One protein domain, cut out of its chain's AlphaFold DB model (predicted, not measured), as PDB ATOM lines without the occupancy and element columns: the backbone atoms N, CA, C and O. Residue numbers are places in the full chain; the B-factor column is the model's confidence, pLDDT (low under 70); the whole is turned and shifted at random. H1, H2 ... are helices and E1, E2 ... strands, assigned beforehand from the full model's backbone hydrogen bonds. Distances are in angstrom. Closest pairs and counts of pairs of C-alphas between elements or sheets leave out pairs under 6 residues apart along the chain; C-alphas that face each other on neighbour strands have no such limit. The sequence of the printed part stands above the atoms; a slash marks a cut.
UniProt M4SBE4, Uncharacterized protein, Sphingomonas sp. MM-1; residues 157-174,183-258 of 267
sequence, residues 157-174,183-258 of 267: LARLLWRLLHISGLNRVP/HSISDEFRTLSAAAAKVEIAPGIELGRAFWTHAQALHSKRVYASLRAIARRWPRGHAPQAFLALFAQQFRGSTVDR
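Overview. This is residues 157 to 174 and 183 to 258 of the 267 residues of an uncharacterized protein of Sphingomonas sp. MM-1 (UniProt M4SBE4). H1 and H2 meet near their ends in a corner, and short H3 joins H2 to H5 on its other side; a long unnamed stretch, residues 232 to 249, folds back from H5 through the middle. It leads to a small hairpin, E2 and E3, set off at one end. The 94 printed residues hold five named helices and three named strands, in the order H1, H2, E1, H3, H4, H5, E2, E3; E2 and E3 make an antiparallel sheet, and the class is mostly helix. The whole is compact, with a radius of gyration of the C-alphas of 14.1 A and spans of 40 by 28 by 24 A.

Along the chain. H1, residues 157 to 168, is 16.4 A long from C-alpha 157 at (43.990, 38.034, -22.975). H2, residues 185 to 196, is 16.2 A long. E1 is residues 200 to 202, H3 207 to 210, and H4 216 to 219. H5, residues 222 to 231, is 13.9 A long. E2 is residues 250 to 252; E3, residues 255 to 257, ends at C-alpha 257 at (41.986, 35.816, -4.487).

Arrangement. H1 touches H2 with residues 164 to 168 alone, about perpendicular at 84 degrees; the closest C-alphas, Ser 168 and Ala 195, are 5.1 A apart. H2 touches H3, closest at C-alphas 196 and 208, 4.7 A. H3 touches H5, closest at C-alphas 210 and 227, 6.7 A. H4 and H5 are close but not clearly touching, with C-alphas 217 and 223 closest at 5.6 A. Residues 211 to 212 pair parallel with 243 to 244. E1 pairs with no named strand. In the hairpin of E2 and E3, N 252 and O 255 are 2.9 A apart, within hydrogen-bond range. Every O i to N i+4 pair is within range in H1, H2 and H5; H3 and H4 are too short for one.

Size, cuts and confidence. The C-alphas farthest apart, Pro 174 and Arg 232, are 42.9 A apart. Residues 175 to 182 are not printed, and C-alphas 174 and 183 are 11.8 A apart across the cut. The link from H5 to E2 is long. Residues 251 to 258 have pLDDT under 70.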
ATOM      1  N   LEU A 157      44.840  37.301 -23.919       87.50
ATOM      2  CA  LEU A 157      43.990  38.034 -22.975       87.50
ATOM      3  C   LEU A 157      44.740  39.183 -22.277       87.50
ATOM      4  O   LEU A 157      44.175  40.260 -22.114       87.50
ATOM      5  N   ALA A 158      46.006  38.980 -21.903       84.88
ATOM      6  CA  ALA A 158      46.826  40.018 -21.280       84.88
ATOM      7  C   ALA A 158      47.141  41.149 -22.271       84.88
ATOM      8  O   ALA A 158      46.978  42.320 -21.935       84.88
ATOM      9  N   ARG A 159      47.484  40.810 -23.522       85.56
ATOM     10  CA  ARG A 159      47.658  41.803 -24.596       85.56
ATOM     11  C   ARG A 159      46.379  42.607 -24.842       85.56
ATOM     12  O   ARG A 159      46.435  43.823 -25.013       85.56
ATOM     13  N   LEU A 160      45.220  41.946 -24.853       91.50
ATOM     14  CA  LEU A 160      43.922  42.601 -25.041       91.50
ATOM     15  C   LEU A 160      43.596  43.547 -23.883       91.50
ATOM     16  O   LEU A 160      43.211  44.689 -24.127       91.50
ATOM     17  N   LEU A 161      43.808  43.114 -22.638       92.00
ATOM     18  CA  LEU A 161      43.659  43.979 -21.467       92.00
ATOM     19  C   LEU A 161      44.572  45.207 -21.565       92.00
ATOM     20  O   LEU A 161      44.107  46.319 -21.333       92.00
ATOM     21  N   TRP A 162      45.831  45.023 -21.969       90.31
ATOM     22  CA  TRP A 162      46.763  46.130 -22.183       90.31
ATOM     23  C   TRP A 162      46.250  47.127 -23.225       90.31
ATOM     24  O   TRP A 162      46.249  48.331 -22.978       90.31
ATOM     25  N   ARG A 163      45.723  46.645 -24.358       90.56
ATOM     26  CA  ARG A 163      45.077  47.507 -25.358       90.56
ATOM     27  C   ARG A 163      43.906  48.291 -24.763       90.56
ATOM     28  O   ARG A 163      43.759  49.470 -25.065       90.56
ATOM     29  N   LEU A 164      43.078  47.664 -23.931       94.12
ATOM     30  CA  LEU A 164      41.948  48.348 -23.304       94.12
ATOM     31  C   LEU A 164      42.405  49.418 -22.302       94.12
ATOM     32  O   LEU A 164      41.840  50.508 -22.304       94.12
ATOM     33  N   LEU A 165      43.447  49.137 -21.511       93.38
ATOM     34  CA  LEU A 165      44.084  50.112 -20.615       93.38
ATOM     35  C   LEU A 165      44.697  51.286 -21.388       93.38
ATOM     36  O   LEU A 165      44.588  52.432 -20.965       93.38
ATOM     37  N   HIS A 166      45.298  51.008 -22.545       91.56
ATOM     38  CA  HIS A 166      45.838  52.036 -23.427       91.56
ATOM     39  C   HIS A 166      44.738  52.948 -23.989       91.56
ATOM     40  O   HIS A 166      44.861  54.170 -23.938       91.56
ATOM     41  N   ILE A 167      43.634  52.368 -24.477       91.00
ATOM     42  CA  ILE A 167      42.474  53.124 -24.986       91.00
ATOM     43  C   ILE A 167      41.808  53.940 -23.870       91.00
ATOM     44  O   ILE A 167      41.313  55.036 -24.126       91.00
ATOM     45  N   SER A 168      41.773  53.418 -22.642       93.25
ATOM     46  CA  SER A 168      41.189  54.118 -21.495       93.25
ATOM     47  C   SER A 168      42.098  55.202 -20.913       93.25
ATOM     48  O   SER A 168      41.616  56.038 -20.154       93.25
ATOM     49  N   GLY A 169      43.392  55.193 -21.247       91.12
ATOM     50  CA  GLY A 169      44.397  56.092 -20.679       91.12
ATOM     51  C   GLY A 169      44.809  55.749 -19.245       91.12
ATOM     52  O   GLY A 169      45.628  56.462 -18.678       91.12
ATOM     53  N   LEU A 170      44.300  54.653 -18.667       90.94
ATOM     54  CA  LEU A 170      44.607  54.232 -17.289       90.94
ATOM     55  C   LEU A 170      46.040  53.712 -17.120       90.94
ATOM     56  O   LEU A 170      46.490  53.477 -16.008       90.94
ATOM     57  N   ASN A 171      46.760  53.511 -18.221       89.69
ATOM     58  CA  ASN A 171      48.177  53.169 -18.214       89.69
ATOM     59  C   ASN A 171      49.099  54.409 -18.191       89.69
ATOM     60  O   ASN A 171      50.306  54.255 -18.381       89.69
ATOM     61  N   ARG A 172      48.555  55.626 -18.043       86.88
ATOM     62  CA  ARG A 172      49.322  56.877 -17.949       86.88
ATOM     63  C   ARG A 172      49.383  57.336 -16.500       86.88
ATOM     64  O   ARG A 172      48.350  57.436 -15.848       86.88
ATOM     65  N   VAL A 173      50.586  57.649 -16.034       81.38
ATOM     66  CA  VAL A 173      50.814  58.218 -14.703       81.38
ATOM     67  C   VAL A 173      51.060  59.719 -14.879       81.38
ATOM     68  O   VAL A 173      51.997  60.070 -15.604       81.38
ATOM     69  N   PRO A 174      50.215  60.601 -14.314       79.38
ATOM     70  CA  PRO A 174      50.446  62.038 -14.382       79.38
ATOM     71  C   PRO A 174      51.706  62.428 -13.585       79.38
ATOM     72  O   PRO A 174      52.128  61.691 -12.690       79.38
ATOM     73  N   HIS A 183      42.159  58.951  -6.459       70.50
ATOM     74  CA  HIS A 183      41.826  57.906  -7.416       70.50
ATOM     75  C   HIS A 183      41.212  56.704  -6.694       70.50
ATOM     76  O   HIS A 183      41.872  55.994  -5.932       70.50
ATOM     77  N   SER A 184      39.929  56.435  -6.951       85.31
ATOM     78  CA  SER A 184      39.295  55.203  -6.496       85.31
ATOM     79  C   SER A 184      39.314  54.135  -7.592       85.31
ATOM     80  O   SER A 184      39.068  54.409  -8.766       85.31
ATOM     81  N   ILE A 185      39.485  52.868  -7.194       86.06
ATOM     82  CA  ILE A 185      39.341  51.702  -8.093       86.06
ATOM     83  C   ILE A 185      37.986  51.731  -8.826       86.06
ATOM     84  O   ILE A 185      37.859  51.268  -9.960       86.06
ATOM     85  N   SER A 186      36.948  52.281  -8.186       88.38
ATOM     86  CA  SER A 186      35.622  52.426  -8.791       88.38
ATOM     87  C   SER A 186      35.629  53.396  -9.973       88.38
ATOM     88  O   SER A 186      34.941  53.140 -10.965       88.38
ATOM     89  N   ASP A 187      36.394  54.485  -9.891       89.81
ATOM     90  CA  ASP A 187      36.524  55.464 -10.970       89.81
ATOM     91  C   ASP A 187      37.350  54.896 -12.124       89.81
ATOM     92  O   ASP A 187      36.924  54.986 -13.276       89.81
ATOM     93  N   GLU A 188      38.442  54.187 -11.831       91.38
ATOM     94  CA  GLU A 188      39.218  53.471 -12.851       91.38
ATOM     95  C   GLU A 188      38.364  52.438 -13.594       91.38
ATOM     96  O   GLU A 188      38.344  52.394 -14.825       91.38
ATOM     97  N   PHE A 189      37.568  51.640 -12.878       94.50
ATOM     98  CA  PHE A 189      36.647  50.694 -13.505       94.50
ATOM     99  C   PHE A 189      35.537  51.364 -14.311       94.50
ATOM    100  O   PHE A 189      35.096  50.792 -15.315       94.50
ATOM    101  N   ARG A 190      35.091  52.564 -13.924       94.25
ATOM    102  CA  ARG A 190      34.148  53.355 -14.726       94.25
ATOM    103  C   ARG A 190      34.798  53.785 -16.041       94.25
ATOM    104  O   ARG A 190      34.215  53.553 -17.098       94.25
ATOM    105  N   THR A 191      36.021  54.311 -15.985       94.62
ATOM    106  CA  THR A 191      36.813  54.708 -17.160       94.62
ATOM    107  C   THR A 191      37.096  53.518 -18.078       94.62
ATOM    108  O   THR A 191      36.890  53.599 -19.290       94.62
ATOM    109  N   LEU A 192      37.468  52.366 -17.514       95.62
ATOM    110  CA  LEU A 192      37.696  51.131 -18.266       95.62
ATOM    111  C   LEU A 192      36.415  50.629 -18.954       95.62
ATOM    112  O   LEU A 192      36.452  50.221 -20.113       95.62
ATOM    113  N   SER A 193      35.269  50.697 -18.268       95.75
ATOM    114  CA  SER A 193      33.968  50.312 -18.837       95.75
ATOM    115  C   SER A 193      33.539  51.246 -19.973       95.75
ATOM    116  O   SER A 193      33.008  50.786 -20.983       95.75
ATOM    117  N   ALA A 194      33.809  52.549 -19.846       96.06
ATOM    118  CA  ALA A 194      33.554  53.523 -20.905       96.06
ATOM    119  C   ALA A 194      34.435  53.274 -22.142       96.06
ATOM    120  O   ALA A 194      33.955  53.374 -23.271       96.06
ATOM    121  N   ALA A 195      35.703  52.897 -21.952       95.69
ATOM    122  CA  ALA A 195      36.581  52.483 -23.045       95.69
ATOM    123  C   ALA A 195      36.088  51.193 -23.719       95.69
ATOM    124  O   ALA A 195      36.065  51.109 -24.945       95.69
ATOM    125  N   ALA A 196      35.618  50.216 -22.938       96.31
ATOM    126  CA  ALA A 196      35.079  48.960 -23.457       96.31
ATOM    127  C   ALA A 196      33.855  49.166 -24.366       96.31
ATOM    128  O   ALA A 196      33.652  48.401 -25.302       96.31
ATOM    129  N   ALA A 197      33.056  50.214 -24.152       94.44
ATOM    130  CA  ALA A 197      31.939  50.548 -25.039       94.44
ATOM    131  C   ALA A 197      32.377  50.977 -26.456       94.44
ATOM    132  O   ALA A 197      31.562  50.945 -27.371       94.44
ATOM    133  N   LYS A 198      33.648  51.358 -26.646       91.19
ATOM    134  CA  LYS A 198      34.223  51.799 -27.932       91.19
ATOM    135  C   LYS A 198      35.006  50.702 -28.658       91.19
ATOM    136  O   LYS A 198      35.518  50.931 -29.748       91.19
ATOM    137  N   VAL A 199      35.159  49.539 -28.032       93.06
ATOM    138  CA  VAL A 199      35.904  48.400 -28.576       93.06
ATOM    139  C   VAL A 199      34.908  47.323 -28.966       93.06
ATOM    140  O   VAL A 199      33.978  47.049 -28.216       93.06
ATOM    141  N   GLU A 200      35.106  46.679 -30.108       93.69
ATOM    142  CA  GLU A 200      34.272  45.552 -30.520       93.69
ATOM    143  C   GLU A 200      34.826  44.219 -30.002       93.69
ATOM    144  O   GLU A 200      36.027  43.955 -30.083       93.69
ATOM    145  N   ILE A 201      33.945  43.362 -29.478       93.25
ATOM    146  CA  ILE A 201      34.242  41.971 -29.076       93.25
ATOM    147  C   ILE A 201      34.066  40.988 -30.240       93.25
ATOM    148  O   ILE A 201      34.667  39.919 -30.249       93.25
ATOM    149  N   ALA A 202      33.245  41.365 -31.214       90.88
ATOM    150  CA  ALA A 202      32.980  40.686 -32.476       90.88
ATOM    151  C   ALA A 202      32.370  41.725 -33.444       90.88
ATOM    152  O   ALA A 202      31.901  42.762 -32.960       90.88
ATOM    153  N   PRO A 203      32.331  41.479 -34.768       88.25
ATOM    154  CA  PRO A 203      31.747  42.417 -35.728       88.25
ATOM    155  C   PRO A 203      30.353  42.916 -35.305       88.25
ATOM    156  O   PRO A 203      29.433  42.111 -35.135       88.25
ATOM    157  N   GLY A 204      30.192  44.231 -35.115       88.69
ATOM    158  CA  GLY A 204      28.917  44.857 -34.744       88.69
ATOM    159  C   GLY A 204      28.458  44.606 -33.302       88.69
ATOM    160  O   GLY A 204      27.294  44.854 -32.976       88.69
ATOM    161  N   ILE A 205      29.331  44.085 -32.434       93.56
ATOM    162  CA  ILE A 205      29.051  43.865 -31.012       93.56
ATOM    163  C   ILE A 205      30.111  44.588 -30.185       93.56
ATOM    164  O   ILE A 205      31.289  44.233 -30.189       93.56
ATOM    165  N   GLU A 206      29.685  45.578 -29.409       94.81
ATOM    166  CA  GLU A 206      30.544  46.338 -28.508       94.81
ATOM    167  C   GLU A 206      30.885  45.506 -27.258       94.81
ATOM    168  O   GLU A 206      30.007  44.918 -26.613       94.81
ATOM    169  N   LEU A 207      32.160  45.502 -26.863       96.06
ATOM    170  CA  LEU A 207      32.684  44.816 -25.679       96.06
ATOM    171  C   LEU A 207      31.952  45.254 -24.409       96.06
ATOM    172  O   LEU A 207      31.653  44.414 -23.564       96.06
ATOM    173  N   GLY A 208      31.575  46.532 -24.301       95.44
ATOM    174  CA  GLY A 208      30.799  47.062 -23.175       95.44
ATOM    175  C   GLY A 208      29.479  46.324 -22.900       95.44
ATOM    176  O   GLY A 208      28.994  46.347 -21.771       95.44
ATOM    177  N   ARG A 209      28.905  45.604 -23.879       94.81
ATOM    178  CA  ARG A 209      27.700  44.775 -23.671       94.81
ATOM    179  C   ARG A 209      27.981  43.447 -22.962       94.81
ATOM    180  O   ARG A 209      27.050  42.824 -22.453       94.81
ATOM    181  N   ALA A 210      29.235  43.005 -22.956       95.75
ATOM    182  CA  ALA A 210      29.687  41.722 -22.428       95.75
ATOM    183  C   ALA A 210      30.932  41.863 -21.527       95.75
ATOM    184  O   ALA A 210      31.748  40.942 -21.431       95.75
ATOM    185  N   PHE A 211      31.074  43.009 -20.856       97.00
ATOM    186  CA  PHE A 211      32.198  43.333 -19.980       97.00
ATOM    187  C   PHE A 211      31.700  43.822 -18.617       97.00
ATOM    188  O   PHE A 211      30.844  44.702 -18.539       97.00
ATOM    189  N   TRP A 212      32.242  43.265 -17.532       96.56
ATOM    190  CA  TRP A 212      31.879  43.647 -16.164       96.56
ATOM    191  C   TRP A 212      33.103  43.868 -15.289       96.56
ATOM    192  O   TRP A 212      34.096  43.155 -15.382       96.56
ATOM    193  N   THR A 213      32.986  44.802 -14.352       95.12
ATOM    194  CA  THR A 213      34.064  45.155 -13.417       95.12
ATOM    195  C   THR A 213      33.841  44.631 -11.990       95.12
ATOM    196  O   THR A 213      34.526  44.997 -11.037       95.12
ATOM    197  N   HIS A 214      32.853  43.748 -11.804       90.88
ATOM    198  CA  HIS A 214      32.446  43.225 -10.496       90.88
ATOM    199  C   HIS A 214      32.004  41.753 -10.570       90.88
ATOM    200  O   HIS A 214      31.282  41.353 -11.480       90.88
ATOM    201  N   ALA A 215      32.380  40.934  -9.575       88.06
ATOM    202  CA  ALA A 215      32.042  39.496  -9.571       88.06
ATOM    203  C   ALA A 215      30.554  39.223  -9.352       88.06
ATOM    204  O   ALA A 215      30.069  38.162  -9.741       88.06
ATOM    205  N   GLN A 216      29.815  40.168  -8.761       90.19
ATOM    206  CA  GLN A 216      28.384  39.991  -8.528       90.19
ATOM    207  C   GLN A 216      27.635  39.674  -9.831       90.19
ATOM    208  O   GLN A 216      26.677  38.908  -9.799       90.19
ATOM    209  N   ALA A 217      28.091  40.181 -10.984       90.62
ATOM    210  CA  ALA A 217      27.499  39.865 -12.281       90.62
ATOM    211  C   ALA A 217      27.612  38.371 -12.633       90.62
ATOM    212  O   ALA A 217      26.689  37.805 -13.220       90.62
ATOM    213  N   LEU A 218      28.716  37.718 -12.256       90.19
ATOM    214  CA  LEU A 218      28.912  36.284 -12.459       90.19
ATOM    215  C   LEU A 218      28.071  35.471 -11.465       90.19
ATOM    216  O   LEU A 218      27.318  34.593 -11.883       90.19
ATOM    217  N   HIS A 219      28.129  35.805 -10.171       89.12
ATOM    218  CA  HIS A 219      27.394  35.085  -9.118       89.12
ATOM    219  C   HIS A 219      25.870  35.179  -9.272       89.12
ATOM    220  O   HIS A 219      25.165  34.192  -9.091       89.12
ATOM    221  N   SER A 220      25.356  36.341  -9.685       92.81
ATOM    222  CA  SER A 220      23.927  36.549  -9.981       92.81
ATOM    223  C   SER A 220      23.478  35.960 -11.322       92.81
ATOM    224  O   SER A 220      22.337  36.158 -11.732       92.81
ATOM    225  N   LYS A 221      24.365  35.264 -12.045       93.31
ATOM    226  CA  LYS A 221      24.139  34.722 -13.394       93.31
ATOM    227  C   LYS A 221      23.811  35.772 -14.470       93.31
ATOM    228  O   LYS A 221      23.459  35.399 -15.592       93.31
ATOM    229  N   ARG A 222      23.985  37.070 -14.186       94.44
ATOM    230  CA  ARG A 222      23.771  38.171 -15.141       94.44
ATOM    231  C   ARG A 222      24.688  38.069 -16.357       94.44
ATOM    232  O   ARG A 222      24.224  38.318 -17.469       94.44
ATOM    233  N   VAL A 223      25.945  37.658 -16.163       94.62
ATOM    234  CA  VAL A 223      26.899  37.398 -17.260       94.62
ATOM    235  C   VAL A 223      26.318  36.367 -18.229       94.62
ATOM    236  O   VAL A 223      26.175  36.649 -19.414       94.62
ATOM    237  N   TYR A 224      25.885  35.208 -17.721       93.06
ATOM    238  CA  TYR A 224      25.320  34.137 -18.547       93.06
ATOM    239  C   TYR A 224      24.019  34.546 -19.245       93.06
ATOM    240  O   TYR A 224      23.813  34.209 -20.407       93.06
ATOM    241  N   ALA A 225      23.132  35.265 -18.551       93.69
ATOM    242  CA  ALA A 225      21.882  35.746 -19.137       93.69
ATOM    243  C   ALA A 225      22.135  36.738 -20.284       93.69
ATOM    244  O   ALA A 225      21.568  36.580 -21.365       93.69
ATOM    245  N   SER A 226      23.032  37.704 -20.070       93.44
ATOM    246  CA  SER A 226      23.405  38.702 -21.081       93.44
ATOM    247  C   SER A 226      24.094  38.040 -22.273       93.44
ATOM    248  O   SER A 226      23.739  38.310 -23.417       93.44
ATOM    249  N   LEU A 227      25.009  37.099 -22.013       93.94
ATOM    250  CA  LEU A 227      25.692  36.351 -23.060       93.94
ATOM    251  C   LEU A 227      24.706  35.552 -23.920       93.94
ATOM    252  O   LEU A 227      24.774  35.639 -25.139       93.94
ATOM    253  N   ARG A 228      23.737  34.845 -23.318       93.94
ATOM    254  CA  ARG A 228      22.682  34.134 -24.069       93.94
ATOM    255  C   ARG A 228      21.833  35.068 -24.932       93.94
ATOM    256  O   ARG A 228      21.446  34.685 -26.031       93.94
ATOM    257  N   ALA A 229      21.526  36.267 -24.439       94.06
ATOM    258  CA  ALA A 229      20.752  37.247 -25.194       94.06
ATOM    259  C   ALA A 229      21.531  37.757 -26.417       94.06
ATOM    260  O   ALA A 229      20.992  37.792 -27.521       94.06
ATOM    261  N   ILE A 230      22.810  38.100 -26.235       93.38
ATOM    262  CA  ILE A 230      23.665  38.624 -27.308       93.38
ATOM    263  C   ILE A 230      24.076  37.510 -28.287       93.38
ATOM    264  O   ILE A 230      24.178  37.766 -29.483       93.38
ATOM    265  N   ALA A 231      24.234  36.266 -27.822       92.00
ATOM    266  CA  ALA A 231      24.625  35.118 -28.647       92.00
ATOM    267  C   ALA A 231      23.678  34.860 -29.833       92.00
ATOM    268  O   ALA A 231      24.119  34.370 -30.866       92.00
ATOM    269  N   ARG A 232      22.395  35.235 -29.726       90.75
ATOM    270  CA  ARG A 232      21.399  35.074 -30.806       90.75
ATOM    271  C   ARG A 232      21.751  35.830 -32.090       90.75
ATOM    272  O   ARG A 232      21.291  35.452 -33.157       90.75
ATOM    273  N   ARG A 233      22.533  36.903 -31.969       89.94
ATOM    274  CA  ARG A 233      22.974  37.768 -33.072       89.94
ATOM    275  C   ARG A 233      24.488  37.723 -33.273       89.94
ATOM    276  O   ARG A 233      25.048  38.642 -33.861       89.94
ATOM    277  N   TRP A 234      25.160  36.717 -32.711       90.81
ATOM    278  CA  TRP A 234      26.611  36.630 -32.808       90.81
ATOM    279  C   TRP A 234      27.025  36.354 -34.261       90.81
ATOM    280  O   TRP A 234      26.428  35.477 -34.894       90.81
ATOM    281  N   PRO A 235      28.010  37.081 -34.810       85.19
ATOM    282  CA  PRO A 235      28.437  36.885 -36.189       85.19
ATOM    283  C   PRO A 235      29.064  35.500 -36.392       85.19
ATOM    284  O   PRO A 235      29.717  34.950 -35.499       85.19
ATOM    285  N   ARG A 236      28.870  34.941 -37.594       79.69
ATOM    286  CA  ARG A 236      29.501  33.677 -38.009       79.69
ATOM    287  C   ARG A 236      31.024  33.803 -37.943       79.69
ATOM    288  O   ARG A 236      31.561  34.875 -38.196       79.69
ATOM    289  N   GLY A 237      31.706  32.712 -37.601       73.62
ATOM    290  CA  GLY A 237      33.165  32.705 -37.443       73.62
ATOM    291  C   GLY A 237      33.668  33.257 -36.102       73.62
ATOM    292  O   GLY A 237      34.866  33.200 -35.844       73.62
ATOM    293  N   HIS A 238      32.782  33.713 -35.208       84.12
ATOM    294  CA  HIS A 238      33.142  34.167 -33.861       84.12
ATOM    295  C   HIS A 238      32.425  33.351 -32.782       84.12
ATOM    296  O   HIS A 238      31.296  32.895 -32.968       84.12
ATOM    297  N   ALA A 239      33.067  33.189 -31.623       86.88
ATOM    298  CA  ALA A 239      32.473  32.509 -30.475       86.88
ATOM    299  C   ALA A 239      31.892  33.527 -29.471       86.88
ATOM    300  O   ALA A 239      32.611  34.459 -29.081       86.88
ATOM    301  N   PRO A 240      30.636  33.349 -29.005       91.00
ATOM    302  CA  PRO A 240      30.080  34.136 -27.910       91.00
ATOM    303  C   PRO A 240      30.968  34.077 -26.671       91.00
ATOM    304  O   PRO A 240      31.236  33.002 -26.132       91.00
ATOM    305  N   GLN A 241      31.403  35.242 -26.199       92.88
ATOM    306  CA  GLN A 241      32.271  35.354 -25.031       92.88
ATOM    307  C   GLN A 241      31.985  36.621 -24.224       92.88
ATOM    308  O   GLN A 241      31.340  37.556 -24.696       92.88
ATOM    309  N   ALA A 242      32.429  36.605 -22.974       94.62
ATOM    310  CA  ALA A 242      32.226  37.662 -21.999       94.62
ATOM    311  C   ALA A 242      33.462  37.771 -21.106       94.62
ATOM    312  O   ALA A 242      34.135  36.773 -20.847       94.62
ATOM    313  N   PHE A 243      33.728  38.973 -20.605       95.81
ATOM    314  CA  PHE A 243      34.935  39.272 -19.844       95.81
ATOM    315  C   PHE A 243      34.608  39.930 -18.509       95.81
ATOM    316  O   PHE A 243      33.647  40.692 -18.378       95.81
ATOM    317  N   LEU A 244      35.444  39.647 -17.512       94.56
ATOM    318  CA  LEU A 244      35.429  40.348 -16.240       94.56
ATOM    319  C   LEU A 244      36.811  40.943 -15.971       94.56
ATOM    320  O   LEU A 244      37.801  40.215 -15.986       94.56
ATOM    321  N   ALA A 245      36.867  42.241 -15.682       93.94
ATOM    322  CA  ALA A 245      38.050  42.893 -15.130       93.94
ATOM    323  C   ALA A 245      37.840  43.078 -13.630       93.94
ATOM    324  O   ALA A 245      36.906  43.742 -13.195       93.94
ATOM    325  N   LEU A 246      38.659  42.424 -12.816       90.25
ATOM    326  CA  LEU A 246      38.431  42.325 -11.383       90.25
ATOM    327  C   LEU A 246      39.678  42.773 -10.635       90.25
ATOM    328  O   LEU A 246      40.784  42.398 -11.003       90.25
ATOM    329  N   PHE A 247      39.486  43.511  -9.542       83.94
ATOM    330  CA  PHE A 247      40.587  43.805  -8.633       83.94
ATOM    331  C   PHE A 247      40.978  42.519  -7.897       83.94
ATOM    332  O   PHE A 247      40.123  41.887  -7.253       83.94
ATOM    333  N   ALA A 248      42.246  42.140  -8.037       79.56
ATOM    334  CA  ALA A 248      42.879  41.026  -7.347       79.56
ATOM    335  C   ALA A 248      43.568  41.552  -6.084       79.56
ATOM    336  O   ALA A 248      44.303  42.532  -6.155       79.56
ATOM    337  N   GLN A 249      43.335  40.919  -4.933       71.81
ATOM    338  CA  GLN A 249      44.066  41.276  -3.707       71.81
ATOM    339  C   GLN A 249      45.370  40.494  -3.577       71.81
ATOM    340  O   GLN A 249      46.343  40.994  -3.024       71.81
ATOM    341  N   GLN A 250      45.376  39.269  -4.094       72.94
ATOM    342  CA  GLN A 250      46.536  38.401  -4.153       72.94
ATOM    343  C   GLN A 250      46.406  37.492  -5.375       72.94
ATOM    344  O   GLN A 250      45.299  37.155  -5.804       72.94
ATOM    345  N   PHE A 251      47.543  37.086  -5.931       65.38
ATOM    346  CA  PHE A 251      47.616  35.993  -6.890       65.38
ATOM    347  C   PHE A 251      48.629  34.955  -6.393       65.38
ATOM    348  O   PHE A 251      49.665  35.305  -5.825       65.38
ATOM    349  N   ARG A 252      48.324  33.669  -6.576       61.75
ATOM    350  CA  ARG A 252      49.238  32.543  -6.324       61.75
ATOM    351  C   ARG A 252      49.182  31.604  -7.520       61.75
ATOM    352  O   ARG A 252      48.198  30.890  -7.704       61.75
ATOM    353  N   GLY A 253      50.232  31.606  -8.340       62.31
ATOM    354  CA  GLY A 253      50.238  30.847  -9.592       62.31
ATOM    355  C   GLY A 253      49.089  31.285 -10.508       62.31
ATOM    356  O   GLY A 253      49.044  32.439 -10.921       62.31
ATOM    357  N   SER A 254      48.157  30.376 -10.805       55.84
ATOM    358  CA  SER A 254      46.951  30.635 -11.612       55.84
ATOM    359  C   SER A 254      45.705  31.021 -10.800       55.84
ATOM    360  O   SER A 254      44.654  31.273 -11.391       55.84
ATOM    361  N   THR A 255      45.791  31.067  -9.468       55.78
ATOM    362  CA  THR A 255      44.661  31.383  -8.582       55.78
ATOM    363  C   THR A 255      44.664  32.865  -8.208       55.78
ATOM    364  O   THR A 255      45.699  33.403  -7.812       55.78
ATOM    365  N   VAL A 256      43.502  33.518  -8.318       59.34
ATOM    366  CA  VAL A 256      43.299  34.937  -7.983       59.34
ATOM    367  C   VAL A 256      42.327  35.056  -6.810       59.34
ATOM    368  O   VAL A 256      41.156  34.697  -6.941       59.34
ATOM    369  N   ASP A 257      42.791  35.616  -5.691       68.38
ATOM    370  CA  ASP A 257      41.986  35.816  -4.487       68.38
ATOM    371  C   ASP A 257      41.285  37.184  -4.502       68.38
ATOM    372  O   ASP A 257      41.857  38.219  -4.875       68.38
ATOM    373  N   ARG A 258      40.013  37.201  -4.079       60.81
ATOM    374  CA  ARG A 258      39.164  38.403  -4.038       60.81
ATOM    375  C   ARG A 258      38.580  38.642  -2.650       60.81
ATOM    376  O   ARG A 258      38.282  37.704  -1.921       60.81
TER     377      ARG A 258